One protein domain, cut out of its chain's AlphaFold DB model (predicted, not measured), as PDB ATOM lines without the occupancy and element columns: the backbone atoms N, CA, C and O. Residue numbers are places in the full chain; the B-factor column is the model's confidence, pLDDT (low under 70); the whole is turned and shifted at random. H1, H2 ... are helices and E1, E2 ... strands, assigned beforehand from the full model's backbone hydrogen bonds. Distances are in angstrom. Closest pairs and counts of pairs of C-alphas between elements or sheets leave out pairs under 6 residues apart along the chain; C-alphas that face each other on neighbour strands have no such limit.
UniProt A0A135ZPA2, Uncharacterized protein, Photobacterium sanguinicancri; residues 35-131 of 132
ATOM      1  N   TRP A  35     -50.181  37.511  -6.053       79.50
ATOM      2  CA  TRP A  35     -48.831  37.948  -5.711       79.50
ATOM      3  C   TRP A  35     -47.987  38.430  -6.902       79.50
ATOM      4  O   TRP A  35     -46.990  39.129  -6.696       79.50
ATOM      5  N   LEU A  36     -48.371  38.139  -8.153       81.19
ATOM      6  CA  LEU A  36     -47.692  38.719  -9.319       81.19
ATOM      7  C   LEU A  36     -47.874  40.239  -9.401       81.19
ATOM      8  O   LEU A  36     -47.013  40.910  -9.970       81.19
ATOM      9  N   THR A  37     -48.951  40.785  -8.831       86.94
ATOM     10  CA  THR A  37     -49.215  42.232  -8.823       86.94
ATOM     11  C   THR A  37     -48.699  42.924  -7.562       86.94
ATOM     12  O   THR A  37     -48.822  44.141  -7.444       86.94
ATOM     13  N   TRP A  38     -48.144  42.176  -6.604       91.12
ATOM     14  CA  TRP A  38     -47.597  42.733  -5.366       91.12
ATOM     15  C   TRP A  38     -46.300  43.501  -5.613       91.12
ATOM     16  O   TRP A  38     -45.531  43.191  -6.527       91.12
ATOM     17  N   GLN A  39     -46.050  44.497  -4.766       91.44
ATOM     18  CA  GLN A  39     -44.880  45.356  -4.874       91.44
ATOM     19  C   GLN A  39     -43.638  44.641  -4.339       91.44
ATOM     20  O   GLN A  39     -43.684  43.978  -3.301       91.44
ATOM     21  N   SER A  40     -42.519  44.776  -5.054       93.00
ATOM     22  CA  SER A  40     -41.232  44.254  -4.593       93.00
ATOM     23  C   SER A  40     -40.703  45.115  -3.450       93.00
ATOM     24  O   SER A  40     -40.607  46.334  -3.570       93.00
ATOM     25  N   VAL A  41     -40.365  44.456  -2.345       93.31
ATOM     26  CA  VAL A  41     -39.791  45.064  -1.137       93.31
ATOM     27  C   VAL A  41     -38.346  44.632  -0.893       93.31
ATOM     28  O   VAL A  41     -37.707  45.102   0.043       93.31
ATOM     29  N   GLY A  42     -37.826  43.729  -1.721       90.44
ATOM     30  CA  GLY A  42     -36.462  43.237  -1.630       90.44
ATOM     31  C   GLY A  42     -36.075  42.451  -2.872       90.44
ATOM     32  O   GLY A  42     -36.918  41.810  -3.502       90.44
ATOM     33  N   TYR A  43     -34.789  42.497  -3.201       92.69
ATOM     34  CA  TYR A  43     -34.200  41.802  -4.334       92.69
ATOM     35  C   TYR A  43     -32.869  41.185  -3.919       92.69
ATOM     36  O   TYR A  43     -32.076  41.823  -3.226       92.69
ATOM     37  N   ALA A  44     -32.609  39.967  -4.374       89.25
ATOM     38  CA  ALA A  44     -31.314  39.329  -4.239       89.25
ATOM     39  C   ALA A  44     -30.965  38.542  -5.503       89.25
ATOM     40  O   ALA A  44     -31.810  38.207  -6.333       89.25
ATOM     41  N   LYS A  45     -29.674  38.267  -5.660       89.25
ATOM     42  CA  LYS A  45     -29.142  37.450  -6.743       89.25
ATOM     43  C   LYS A  45     -28.167  36.448  -6.152       89.25
ATOM     44  O   LYS A  45     -27.278  36.849  -5.404       89.25
ATOM     45  N   LEU A  46     -28.336  35.174  -6.494       83.75
ATOM     46  CA  LEU A  46     -27.349  34.146  -6.189       83.75
ATOM     47  C   LEU A  46     -26.443  33.943  -7.403       83.75
ATOM     48  O   LEU A  46     -26.931  33.683  -8.505       83.75
ATOM     49  N   THR A  47     -25.137  34.016  -7.173       79.00
ATOM     50  CA  THR A  47     -24.094  33.768  -8.171       79.00
ATOM     51  C   THR A  47     -23.172  32.678  -7.628       79.00
ATOM     52  O   THR A  47     -22.816  32.704  -6.450       79.00
ATOM     53  N   TRP A  48     -22.791  31.722  -8.472       71.06
ATOM     54  CA  TRP A  48     -21.825  30.676  -8.143       71.06
ATOM     55  C   TRP A  48     -20.754  30.609  -9.230       71.06
ATOM     56  O   TRP A  48     -21.038  30.363 -10.406       71.06
ATOM     57  N   GLY A  49     -19.512  30.892  -8.835       77.44
ATOM     58  CA  GLY A  49     -18.413  31.069  -9.778       77.44
ATOM     59  C   GLY A  49     -18.737  32.160 -10.815       77.44
ATOM     60  O   GLY A  49     -19.131  33.259 -10.424       77.44
ATOM     61  N   PRO A  50     -18.590  31.890 -12.126       76.00
ATOM     62  CA  PRO A  50     -18.894  32.860 -13.180       76.00
ATOM     63  C   PRO A  50     -20.392  32.944 -13.536       76.00
ATOM     64  O   PRO A  50     -20.749  33.655 -14.474       76.00
ATOM     65  N   TRP A  51     -21.270  32.214 -12.838       72.38
ATOM     66  CA  TRP A  51     -22.662  32.028 -13.247       72.38
ATOM     67  C   TRP A  51     -23.656  32.693 -12.302       72.38
ATOM     68  O   TRP A  51     -23.625  32.464 -11.094       72.38
ATOM     69  N   ASP A  52     -24.619  33.422 -12.868       80.31
ATOM     70  CA  ASP A  52     -25.830  33.824 -12.153       80.31
ATOM     71  C   ASP A  52     -26.815  32.643 -12.109       80.31
ATOM     72  O   ASP A  52     -27.220  32.109 -13.142       80.31
ATOM     73  N   ILE A  53     -27.182  32.221 -10.899       76.56
ATOM     74  CA  ILE A  53     -27.996  31.026 -10.641       76.56
ATOM     75  C   ILE A  53     -29.480  31.394 -10.643       76.56
ATOM     76  O   ILE A  53     -30.272  30.856 -11.422       76.56
ATOM     77  N   TYR A  54     -29.865  32.362  -9.810       82.06
ATOM     78  CA  TYR A  54     -31.223  32.890  -9.801       82.06
ATOM     79  C   TYR A  54     -31.280  34.344  -9.346       82.06
ATOM     80  O   TYR A  54     -30.418  34.839  -8.619       82.06
ATOM     81  N   HIS A  55     -32.358  35.009  -9.749       88.19
ATOM     82  CA  HIS A  55     -32.801  36.269  -9.164       88.19
ATOM     83  C   HIS A  55     -33.962  35.972  -8.221       88.19
ATOM     84  O   HIS A  55     -34.883  35.247  -8.600       88.19
ATOM     85  N   SER A  56     -33.936  36.533  -7.021       89.19
ATOM     86  CA  SER A  56     -35.028  36.436  -6.064       89.19
ATOM     87  C   SER A  56     -35.606  37.808  -5.742       89.19
ATOM     88  O   SER A  56     -34.897  38.808  -5.661       89.19
ATOM     89  N   GLU A  57     -36.922  37.858  -5.571       91.25
ATOM     90  CA  GLU A  57     -37.649  39.036  -5.110       91.25
ATOM     91  C   GLU A  57     -38.543  38.659  -3.944       91.25
ATOM     92  O   GLU A  57     -39.287  37.684  -4.018       91.25
ATOM     93  N   LEU A  58     -38.526  39.478  -2.901       90.38
ATOM     94  CA  LEU A  58     -39.548  39.440  -1.868       90.38
ATOM     95  C   LEU A  58     -40.612  40.479  -2.215       90.38
ATOM     96  O   LEU A  58     -40.284  41.636  -2.490       90.38
ATOM     97  N   ARG A  59     -41.881  40.074  -2.222       90.81
ATOM     98  CA  ARG A  59     -43.018  40.940  -2.546       90.81
ATOM     99  C   ARG A  59     -44.026  40.969  -1.413       90.81
ATOM    100  O   ARG A  59     -44.287  39.931  -0.809       90.81
ATOM    101  N   THR A  60     -44.617  42.134  -1.168       90.19
ATOM    102  CA  THR A  60     -45.720  42.309  -0.212       90.19
ATOM    103  C   THR A  60     -46.873  43.075  -0.872       90.19
ATOM    104  O   THR A  60     -46.632  43.908  -1.755       90.19
ATOM    105  N   PRO A  61     -48.132  42.858  -0.450       88.81
ATOM    106  CA  PRO A  61     -49.258  43.657  -0.936       88.81
ATOM    107  C   PRO A  61     -49.109  45.146  -0.591       88.81
ATOM    108  O   PRO A  61     -49.519  46.007  -1.363       88.81
ATOM    109  N   SER A  62     -48.520  45.444   0.574       88.25
ATOM    110  CA  SER A  62     -48.391  46.801   1.114       88.25
ATOM    111  C   SER A  62     -47.204  47.593   0.564       88.25
ATOM    112  O   SER A  62     -47.085  48.773   0.888       88.25
ATOM    113  N   GLY A  63     -46.282  46.954  -0.165       88.12
ATOM    114  CA  GLY A  63     -45.048  47.590  -0.644       88.12
ATOM    115  C   GLY A  63     -44.057  47.993   0.441       88.12
ATOM    116  O   GLY A  63     -43.089  48.698   0.173       88.12
ATOM    117  N   SER A  64     -44.280  47.550   1.674       88.06
ATOM    118  CA  SER A  64     -43.410  47.814   2.815       88.06
ATOM    119  C   SER A  64     -43.088  46.509   3.524       88.06
ATOM    120  O   SER A  64     -43.956  45.651   3.656       88.06
ATOM    121  N   TYR A  65     -41.846  46.340   3.972       85.56
ATOM    122  CA  TYR A  65     -41.447  45.213   4.813       85.56
ATOM    123  C   TYR A  65     -41.584  45.613   6.285       85.56
ATOM    124  O   TYR A  65     -40.986  46.602   6.705       85.56
ATOM    125  N   ARG A  66     -42.385  44.878   7.069       81.50
ATOM    126  CA  ARG A  66     -42.678  45.232   8.473       81.50
ATOM    127  C   ARG A  66     -41.799  44.511   9.499       81.50
ATOM    128  O   ARG A  66     -41.997  44.709  10.693       81.50
ATOM    129  N   GLY A  67     -40.798  43.751   9.046       70.62
ATOM    130  CA  GLY A  67     -39.919  42.972   9.921       70.62
ATOM    131  C   GLY A  67     -40.601  41.714  10.457       70.62
ATOM    132  O   GLY A  67     -41.785  41.726  10.767       70.62
ATOM    133  N   ASN A  68     -39.836  40.624  10.565       66.00
ATOM    134  CA  ASN A  68     -40.284  39.320  11.067       66.00
ATOM    135  C   ASN A  68     -41.583  38.810  10.403       66.00
ATOM    136  O   ASN A  68     -42.687  38.958  10.928       66.00
ATOM    137  N   ALA A  69     -41.412  38.176   9.240       61.78
ATOM    138  CA  ALA A  69     -42.465  37.524   8.459       61.78
ATOM    139  C   ALA A  69     -43.434  36.698   9.317       61.78
ATOM    140  O   ALA A  69     -44.640  36.913   9.270       61.78
ATOM    141  N   ALA A  70     -42.868  35.814  10.140       58.88
ATOM    142  CA  ALA A  70     -43.601  34.818  10.908       58.88
ATOM    143  C   ALA A  70     -44.436  35.434  12.043       58.88
ATOM    144  O   ALA A  70     -45.509  34.943  12.367       58.88
ATOM    145  N   ASN A  71     -43.978  36.540  12.639       60.09
ATOM    146  CA  ASN A  71     -44.652  37.136  13.800       60.09
ATOM    147  C   ASN A  71     -45.527  38.351  13.456       60.09
ATOM    148  O   ASN A  71     -46.262  38.836  14.315       60.09
ATOM    149  N   SER A  72     -45.437  38.879  12.233       66.94
ATOM    150  CA  SER A  72     -46.157  40.093  11.819       66.94
ATOM    151  C   SER A  72     -47.506  39.819  11.149       66.94
ATOM    152  O   SER A  72     -48.266  40.765  10.930       66.94
ATOM    153  N   GLY A  73     -47.804  38.558  10.806       72.56
ATOM    154  CA  GLY A  73     -48.982  38.189  10.012       72.56
ATOM    155  C   GLY A  73     -48.981  38.817   8.614       72.56
ATOM    156  O   GLY A  73     -50.030  38.947   7.987       72.56
ATOM    157  N   GLN A  74     -47.818  39.283   8.147       82.25
ATOM    158  CA  GLN A  74     -47.685  39.957   6.868       82.25
ATOM    159  C   GLN A  74     -47.607  38.932   5.738       82.25
ATOM    160  O   GLN A  74     -46.653  38.162   5.650       82.25
ATOM    161  N   GLU A  75     -48.564  38.997   4.813       84.56
ATOM    162  CA  GLU A  75     -48.499  38.222   3.577       84.56
ATOM    163  C   GLU A  75     -47.288  38.628   2.733       84.56
ATOM    164  O   GLU A  75     -47.057  39.812   2.455       84.56
ATOM    165  N   MET A  76     -46.522  37.623   2.308       85.81
ATOM    166  CA  MET A  76     -45.349  37.804   1.466       85.81
ATOM    167  C   MET A  76     -45.212  36.684   0.451       85.81
ATOM    168  O   MET A  76     -45.568  35.537   0.708       85.81
ATOM    169  N   ALA A  77     -44.651  37.036  -0.700       85.88
ATOM    170  CA  ALA A  77     -44.298  36.091  -1.743       85.88
ATOM    171  C   ALA A  77     -42.809  36.208  -2.054       85.88
ATOM    172  O   ALA A  77     -42.326  37.285  -2.413       85.88
ATOM    173  N   LEU A  78     -42.091  35.092  -1.937       86.00
ATOM    174  CA  LEU A  78     -40.731  34.968  -2.445       86.00
ATOM    175  C   LEU A  78     -40.787  34.442  -3.880       86.00
ATOM    176  O   LEU A  78     -41.180  33.302  -4.104       86.00
ATOM    177  N   VAL A  79     -40.394  35.264  -4.846       84.94
ATOM    178  CA  VAL A  79     -40.343  34.913  -6.267       84.94
ATOM    179  C   VAL A  79     -38.909  34.566  -6.632       84.94
ATOM    180  O   VAL A  79     -38.041  35.426  -6.523       84.94
ATOM    181  N   ILE A  80     -38.656  33.346  -7.106       82.69
ATOM    182  CA  ILE A  80     -37.332  32.915  -7.576       82.69
ATOM    183  C   ILE A  80     -37.387  32.650  -9.082       82.69
ATOM    184  O   ILE A  80     -38.207  31.869  -9.568       82.69
ATOM    185  N   ARG A  81     -36.506  33.316  -9.832       83.19
ATOM    186  CA  ARG A  81     -36.349  33.171 -11.283       83.19
ATOM    187  C   ARG A  81     -34.983  32.583 -11.595       83.19
ATOM    188  O   ARG A  81     -33.968  33.268 -11.470       83.19
ATOM    189  N   TYR A  82     -34.985  31.326 -12.013       80.31
ATOM    190  CA  TYR A  82     -33.794  30.630 -12.484       80.31
ATOM    191  C   TYR A  82     -33.381  31.177 -13.848       80.31
ATOM    192  O   TYR A  82     -34.215  31.304 -14.746       80.31
ATOM    193  N   GLN A  83     -32.104  31.534 -13.984       76.19
ATOM    194  CA  GLN A  83     -31.574  32.162 -15.202       76.19
ATOM    195  C   GLN A  83     -31.090  31.141 -16.242       76.19
ATOM    196  O   GLN A  83     -30.675  31.512 -17.337       76.19
ATOM    197  N   ARG A  84     -31.156  29.850 -15.917       72.00
ATOM    198  CA  ARG A  84     -30.784  28.740 -16.794       72.00
ATOM    199  C   ARG A  84     -31.518  27.471 -16.376       72.00
ATOM    200  O   ARG A  84     -32.015  27.391 -15.251       72.00
ATOM    201  N   ASP A  85     -31.533  26.481 -17.259       68.69
ATOM    202  CA  ASP A  85     -31.783  25.106 -16.843       68.69
ATOM    203  C   ASP A  85     -30.569  24.668 -16.013       68.69
ATOM    204  O   ASP A  85     -29.426  24.713 -16.481       68.69
ATOM    205  N   ILE A  86     -30.814  24.370 -14.740       67.12
ATOM    206  CA  ILE A  86     -29.801  23.869 -13.816       67.12
ATOM    207  C   ILE A  86     -30.132  22.407 -13.572       67.12
ATOM    208  O   ILE A  86     -31.303  22.078 -13.346       67.12
ATOM    209  N   ASP A  87     -29.117  21.551 -13.645       74.44
ATOM    210  CA  ASP A  87     -29.300  20.164 -13.264       74.44
ATOM    211  C   ASP A  87     -29.695  20.104 -11.782       74.44
ATOM    212  O   ASP A  87     -29.189  20.851 -10.939       74.44
ATOM    213  N   LYS A  88     -30.665  19.247 -11.474       72.00
ATOM    214  CA  LYS A  88     -31.125  19.048 -10.102       72.00
ATOM    215  C   LYS A  88     -29.955  18.627  -9.212       72.00
ATOM    216  O   LYS A  88     -29.871  19.093  -8.076       72.00
ATOM    217  N   ASP A  89     -29.089  17.761  -9.722       78.00
ATOM    218  CA  ASP A  89     -28.005  17.172  -8.951       78.00
ATOM    219  C   ASP A  89     -26.930  18.226  -8.637       78.00
ATOM    220  O   ASP A  89     -26.523  18.334  -7.480       78.00
ATOM    221  N   ASP A  90     -26.608  19.109  -9.593       76.06
ATOM    222  CA  ASP A  90     -25.678  20.236  -9.397       76.06
ATOM    223  C   ASP A  90     -26.135  21.179  -8.263       76.06
ATOM    224  O   ASP A  90     -25.332  21.671  -7.466       76.06
ATOM    225  N   LEU A  91     -27.444  21.449  -8.156       75.19
ATOM    226  CA  LEU A  91     -27.995  22.297  -7.090       75.19
ATOM    227  C   LEU A  91     -27.975  21.617  -5.724       75.19
ATOM    228  O   LEU A  91     -27.719  22.282  -4.716       75.19
ATOM    229  N   LEU A  92     -28.295  20.323  -5.675       82.38
ATOM    230  CA  LEU A  92     -28.284  19.556  -4.432       82.38
ATOM    231  C   LEU A  92     -26.859  19.432  -3.888       82.38
ATOM    232  O   LEU A  92     -26.659  19.629  -2.691       82.38
ATOM    233  N   GLU A  93     -25.878  19.196  -4.761       83.25
ATOM    234  CA  GLU A  93     -24.460  19.168  -4.401       83.25
ATOM    235  C   GLU A  93     -24.002  20.521  -3.848       83.25
ATOM    236  O   GLU A  93     -23.527  20.595  -2.713       83.25
ATOM    237  N   ALA A  94     -24.250  21.615  -4.577       80.44
ATOM    238  CA  ALA A  94     -23.892  22.955  -4.112       80.44
ATOM    239  C   ALA A  94     -24.572  23.307  -2.774       80.44
ATOM    240  O   ALA A  94     -23.971  23.954  -1.913       80.44
ATOM    241  N   THR A  95     -25.819  22.874  -2.566       81.69
ATOM    242  CA  THR A  95     -26.547  23.101  -1.308       81.69
ATOM    243  C   THR A  95     -25.942  22.305  -0.149       81.69
ATOM    244  O   THR A  95     -25.790  22.858   0.945       81.69
ATOM    245  N   ASP A  96     -25.543  21.047  -0.373       87.88
ATOM    246  CA  ASP A  96     -24.843  20.250   0.643       87.88
ATOM    247  C   ASP A  96     -23.521  20.907   1.048       87.88
ATOM    248  O   ASP A  96     -23.237  21.038   2.242       87.88
ATOM    249  N   GLU A  97     -22.741  21.380   0.071       86.25
ATOM    250  CA  GLU A  97     -21.481  22.078   0.321       86.25
ATOM    251  C   GLU A  97     -21.684  23.329   1.181       86.25
ATOM    252  O   GLU A  97     -20.974  23.526   2.173       86.25
ATOM    253  N   GLN A  98     -22.691  24.152   0.869       83.94
ATOM    254  CA  GLN A  98     -23.004  25.337   1.673       83.94
ATOM    255  C   GLN A  98     -23.395  24.963   3.104       83.94
ATOM    256  O   GLN A  98     -22.877  25.531   4.065       83.94
ATOM    257  N   TRP A  99     -24.269  23.976   3.282       91.31
ATOM    258  CA  TRP A  99     -24.664  23.540   4.618       91.31
ATOM    259  C   TRP A  99     -23.514  22.896   5.398       91.31
ATOM    260  O   TRP A  99     -23.434  23.047   6.620       91.31
ATOM    261  N   LYS A 100     -22.590  22.220   4.712       91.25
ATOM    262  CA  LYS A 100     -21.352  21.714   5.306       91.25
ATOM    263  C   LYS A 100     -20.473  22.866   5.798       91.25
ATOM    264  O   LYS A 100     -19.969  22.790   6.917       91.25
ATOM    265  N   HIS A 101     -20.334  23.942   5.022       89.00
ATOM    266  CA  HIS A 101     -19.599  25.145   5.433       89.00
ATOM    267  C   HIS A 101     -20.255  25.893   6.599       89.00
ATOM    268  O   HIS A 101     -19.552  26.465   7.429       89.00
ATOM    269  N   LEU A 102     -21.583  25.837   6.706       89.81
ATOM    270  CA  LEU A 102     -22.345  26.396   7.828       89.81
ATOM    271  C   LEU A 102     -22.291  25.528   9.100       89.81
ATOM    272  O   LEU A 102     -22.814  25.930  10.137       89.81
ATOM    273  N   GLY A 103     -21.647  24.357   9.044       91.75
ATOM    274  CA  GLY A 103     -21.420  23.493  10.205       91.75
ATOM    275  C   GLY A 103     -22.578  22.553  10.547       91.75
ATOM    276  O   GLY A 103     -22.579  21.964  11.628       91.75
ATOM    277  N   PHE A 104     -23.556  22.373   9.654       93.75
ATOM    278  CA  PHE A 104     -24.638  21.411   9.876       93.75
ATOM    279  C   PHE A 104     -24.131  19.968   9.786       93.75
ATOM    280  O   PHE A 104     -23.258  19.648   8.974       93.75
ATOM    281  N   THR A 105     -24.690  19.069  10.600       94.56
ATOM    282  CA  THR A 105     -24.274  17.656  10.619       94.56
ATOM    283  C   THR A 105     -24.700  16.924   9.347       94.56
ATOM    284  O   THR A 105     -25.713  17.258   8.739       94.56
ATOM    285  N   ALA A 106     -23.964  15.878   8.958       91.31
ATOM    286  CA  ALA A 106     -24.289  15.102   7.757       91.31
ATOM    287  C   ALA A 106     -25.716  14.519   7.793       91.31
ATOM    288  O   ALA A 106     -26.402  14.536   6.779       91.31
ATOM    289  N   SER A 107     -26.184  14.075   8.966       92.88
ATOM    290  CA  SER A 107     -27.548  13.554   9.141       92.88
ATOM    291  C   SER A 107     -28.619  14.611   8.832       92.88
ATOM    292  O   SER A 107     -29.541  14.352   8.063       92.88
ATOM    293  N   GLN A 108     -28.454  15.831   9.363       91.31
ATOM    294  CA  GLN A 108     -29.377  16.945   9.109       91.31
ATOM    295  C   GLN A 108     -29.410  17.323   7.629       91.31
ATOM    296  O   GLN A 108     -30.483  17.450   7.046       91.31
ATOM    297  N   ARG A 109     -28.232  17.451   7.009       93.50
ATOM    298  CA  ARG A 109     -28.137  17.804   5.591       93.50
ATOM    299  C   ARG A 109     -28.784  16.743   4.712       93.50
ATOM    300  O   ARG A 109     -29.581  17.095   3.857       93.50
ATOM    301  N   GLN A 110     -28.532  15.458   4.967       92.19
ATOM    302  CA  GLN A 110     -29.119  14.369   4.183       92.19
ATOM    303  C   GLN A 110     -30.652  14.373   4.246       92.19
ATOM    304  O   GLN A 110     -31.316  14.182   3.226       92.19
ATOM    305  N   GLN A 111     -31.216  14.617   5.433       91.31
ATOM    306  CA  GLN A 111     -32.661  14.737   5.604       91.31
ATOM    307  C   GLN A 111     -33.213  15.904   4.774       91.31
ATOM    308  O   GLN A 111     -34.109  15.704   3.953       91.31
ATOM    309  N   TRP A 112     -32.648  17.101   4.916       90.56
ATOM    310  CA  TRP A 112     -33.125  18.281   4.192       90.56
ATOM    311  C   TRP A 112     -32.895  18.193   2.681       90.56
ATOM    312  O   TRP A 112     -33.742  18.642   1.913       90.56
ATOM    313  N   LEU A 113     -31.797  17.575   2.231       88.25
ATOM    314  CA  LEU A 113     -31.548  17.304   0.813       88.25
ATOM    315  C   LEU A 113     -32.625  16.388   0.230       88.25
ATOM    316  O   LEU A 113     -33.050  16.602  -0.903       88.25
ATOM    317  N   SER A 114     -33.104  15.398   0.993       86.00
ATOM    318  CA  SER A 114     -34.183  14.518   0.533       86.00
ATOM    319  C   SER A 114     -35.506  15.271   0.349       86.00
ATOM    320  O   SER A 114     -36.179  15.097  -0.666       86.00
ATOM    321  N   GLU A 115     -35.836  16.176   1.274       84.00
ATOM    322  CA  GLU A 115     -37.023  17.033   1.196       84.00
ATOM    323  C   GLU A 115     -36.907  18.019   0.021       84.00
ATOM    324  O   GLU A 115     -37.824  18.153  -0.795       84.00
ATOM    325  N   LEU A 116     -35.737  18.643  -0.132       81.12
ATOM    326  CA  LEU A 116     -35.431  19.573  -1.216       81.12
ATOM    327  C   LEU A 116     -35.503  18.899  -2.595       81.12
ATOM    328  O   LEU A 116     -36.051  19.465  -3.542       81.12
ATOM    329  N   ALA A 117     -35.016  17.662  -2.707       79.44
ATOM    330  CA  ALA A 117     -35.053  16.883  -3.939       79.44
ATOM    331  C   ALA A 117     -36.486  16.551  -4.397       79.44
ATOM    332  O   ALA A 117     -36.730  16.451  -5.607       79.44
ATOM    333  N   VAL A 118     -37.421  16.373  -3.455       75.69
ATOM    334  CA  VAL A 118     -38.850  16.150  -3.731       75.69
ATOM    335  C   VAL A 118     -39.520  17.446  -4.173       75.69
ATOM    336  O   VAL A 118     -40.204  17.450  -5.197       75.69
ATOM    337  N   LEU A 119     -39.267  18.554  -3.466       69.12
ATOM    338  CA  LEU A 119     -39.776  19.875  -3.846       69.12
ATOM    339  C   LEU A 119     -39.356  20.242  -5.271       69.12
ATOM    340  O   LEU A 119     -40.177  20.746  -6.032       69.12
ATOM    341  N   TRP A 120     -38.123  19.919  -5.668       65.56
ATOM    342  CA  TRP A 120     -37.624  20.195  -7.016       65.56
ATOM    343  C   TRP A 120     -38.361  19.434  -8.124       65.56
ATOM    344  O   TRP A 120     -38.574  19.982  -9.203       65.56
ATOM    345  N   LEU A 121     -38.808  18.196  -7.877       55.72
ATOM    346  CA  LEU A 121     -39.562  17.420  -8.873       55.72
ATOM    347  C   LEU A 121     -40.904  18.094  -9.231       55.72
ATOM    348  O   LEU A 121     -41.455  17.855 -10.303       55.72
ATOM    349  N   MET A 122     -41.405  18.970  -8.355       51.72
ATOM    350  CA  MET A 122     -42.614  19.763  -8.579       51.72
ATOM    351  C   MET A 122     -42.353  21.052  -9.381       51.72
ATOM    352  O   MET A 122     -43.300  21.759  -9.721       51.72
ATOM    353  N   LEU A 123     -41.092  21.376  -9.704       45.88
ATOM    354  CA  LEU A 123     -40.702  22.646 -10.316       45.88
ATOM    355  C   LEU A 123     -40.403  22.500 -11.810       45.88
ATOM    356  O   LEU A 123     -39.279  22.244 -12.232       45.88
ATOM    357  N   LYS A 124     -41.403  22.807 -12.639       43.56
ATOM    358  CA  LYS A 124     -41.153  23.415 -13.952       43.56
ATOM    359  C   LYS A 124     -41.717  24.835 -13.960       43.56
ATOM    360  O   LYS A 124     -42.923  25.020 -14.012       43.56
ATOM    361  N   LYS A 125     -40.785  25.800 -13.950       50.06
ATOM    362  CA  LYS A 125     -40.935  27.265 -14.076       50.06
ATOM    363  C   LYS A 125     -41.843  27.944 -13.030       50.06
ATOM    364  O   LYS A 125     -43.060  27.931 -13.136       50.06
ATOM    365  N   VAL A 126     -41.175  28.681 -12.130       41.09
ATOM    366  CA  VAL A 126     -41.680  29.610 -11.093       41.09
ATOM    367  C   VAL A 126     -42.179  28.931  -9.810       41.09
ATOM    368  O   VAL A 126     -43.267  28.374  -9.756       41.09
ATOM    369  N   THR A 127     -41.375  29.048  -8.747       51.75
ATOM    370  CA  THR A 127     -41.701  28.615  -7.378       51.75
ATOM    371  C   THR A 127     -41.967  29.834  -6.505       51.75
ATOM    372  O   THR A 127     -41.173  30.777  -6.527       51.75
ATOM    373  N   VAL A 128     -43.037  29.791  -5.705       56.84
ATOM    374  CA  VAL A 128     -43.273  30.727  -4.598       56.84
ATOM    375  C   VAL A 128     -43.307  29.946  -3.295       56.84
ATOM    376  O   VAL A 128     -44.133  29.050  -3.134       56.84
ATOM    377  N   LEU A 129     -42.388  30.267  -2.383       55.28
ATOM    378  CA  LEU A 129     -42.402  29.746  -1.018       55.28
ATOM    379  C   LEU A 129     -43.227  30.702  -0.153       55.28
ATOM    380  O   LEU A 129     -42.907  31.890  -0.058       55.28
ATOM    381  N   PHE A 130     -44.297  30.186   0.447       45.78
ATOM    382  CA  PHE A 130     -45.096  30.902   1.437       45.78
ATOM    383  C   PHE A 130     -44.447  30.716   2.810       45.78
ATOM    384  O   PHE A 130     -44.192  29.583   3.218       45.78
ATOM    385  N   SER A 131     -44.171  31.812   3.517       41.94
ATOM    386  CA  SER A 131     -43.874  31.750   4.952       41.94
ATOM    387  C   SER A 131     -45.206  31.827   5.687       41.94
ATOM    388  O   SER A 131     -45.910  32.823   5.536       41.94
TER     389      SER A 131
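What this domain is: This is residues 35 to 131 of the 132 residues of an uncharacterized protein of Photobacterium sanguinicancri (UniProt A0A135ZPA2). What shape do these atoms make? A strongly twisted sheet, mostly the long hairpin E1 and E2 with E3 beside it, bridges two separate parts: the helical hairpin of H2 and H3 near the turn from E1 to E2, and tiny H1 near the sheet's other end. Short E4 adds an edge beside E3. What are its make-up and size? The printed part has 97 residues, mixed in class, with three named helices and four named strands, in the order E1 E2 H1 E3 H2 H3 E4. It is only just loose, close to compact, with a radius of gyration of the C-alphas of 15.1 A and spans of 39 by 30 by 25 A.

Where its parts are: Where are the strands? E1, residues 39 to 48, spans 27.5 A from C-alpha 39 at (-44.880, 45.356, -4.874) and bends by 51 degrees at residue 42. E2 is residues 51 to 60, 28.4 A; E3 is 77 to 82, 16.0 A; E4 is 127 to 129, ending at C-alpha (-42.402, 29.746, -1.018). Where are the helices? H1 is residues 69 to 72, H2 88 to 101, 20.3 A, and H3 106 to 121, 22.7 A.

How they stand to each other: How is the sheet joined? E1 and E2 are antiparallel, with N 44 and O 56 2.9 A apart. E2 and E3 are antiparallel, with N 57 and O 79 2.8 A apart. E3 and E4 meet only at a point, C-alphas 78 and 128 facing each other at 5.4 A. How do the helices stand? H2 and H3 touch, the closest C-alphas being those of Asp 96 and Arg 109, 6.4 A, at a shallow tilt of 29 degrees, opposite ways. H1, H2 and H3 are not on the sheet. In H2 every O i to N i+4 pair is within hydrogen-bond range, in H3 11 of 12; H1 is too short for one.

The domain as a whole: How far does it reach? The C-alphas farthest apart, of Thr 37 and Ala 106, are 40.4 A apart. Is it whole and sure? The printed part has no cut and no long link; mean pLDDT of the printed part is 78.8, with residues 68 to 72, 85 to 86 and 119 to 131 under 70.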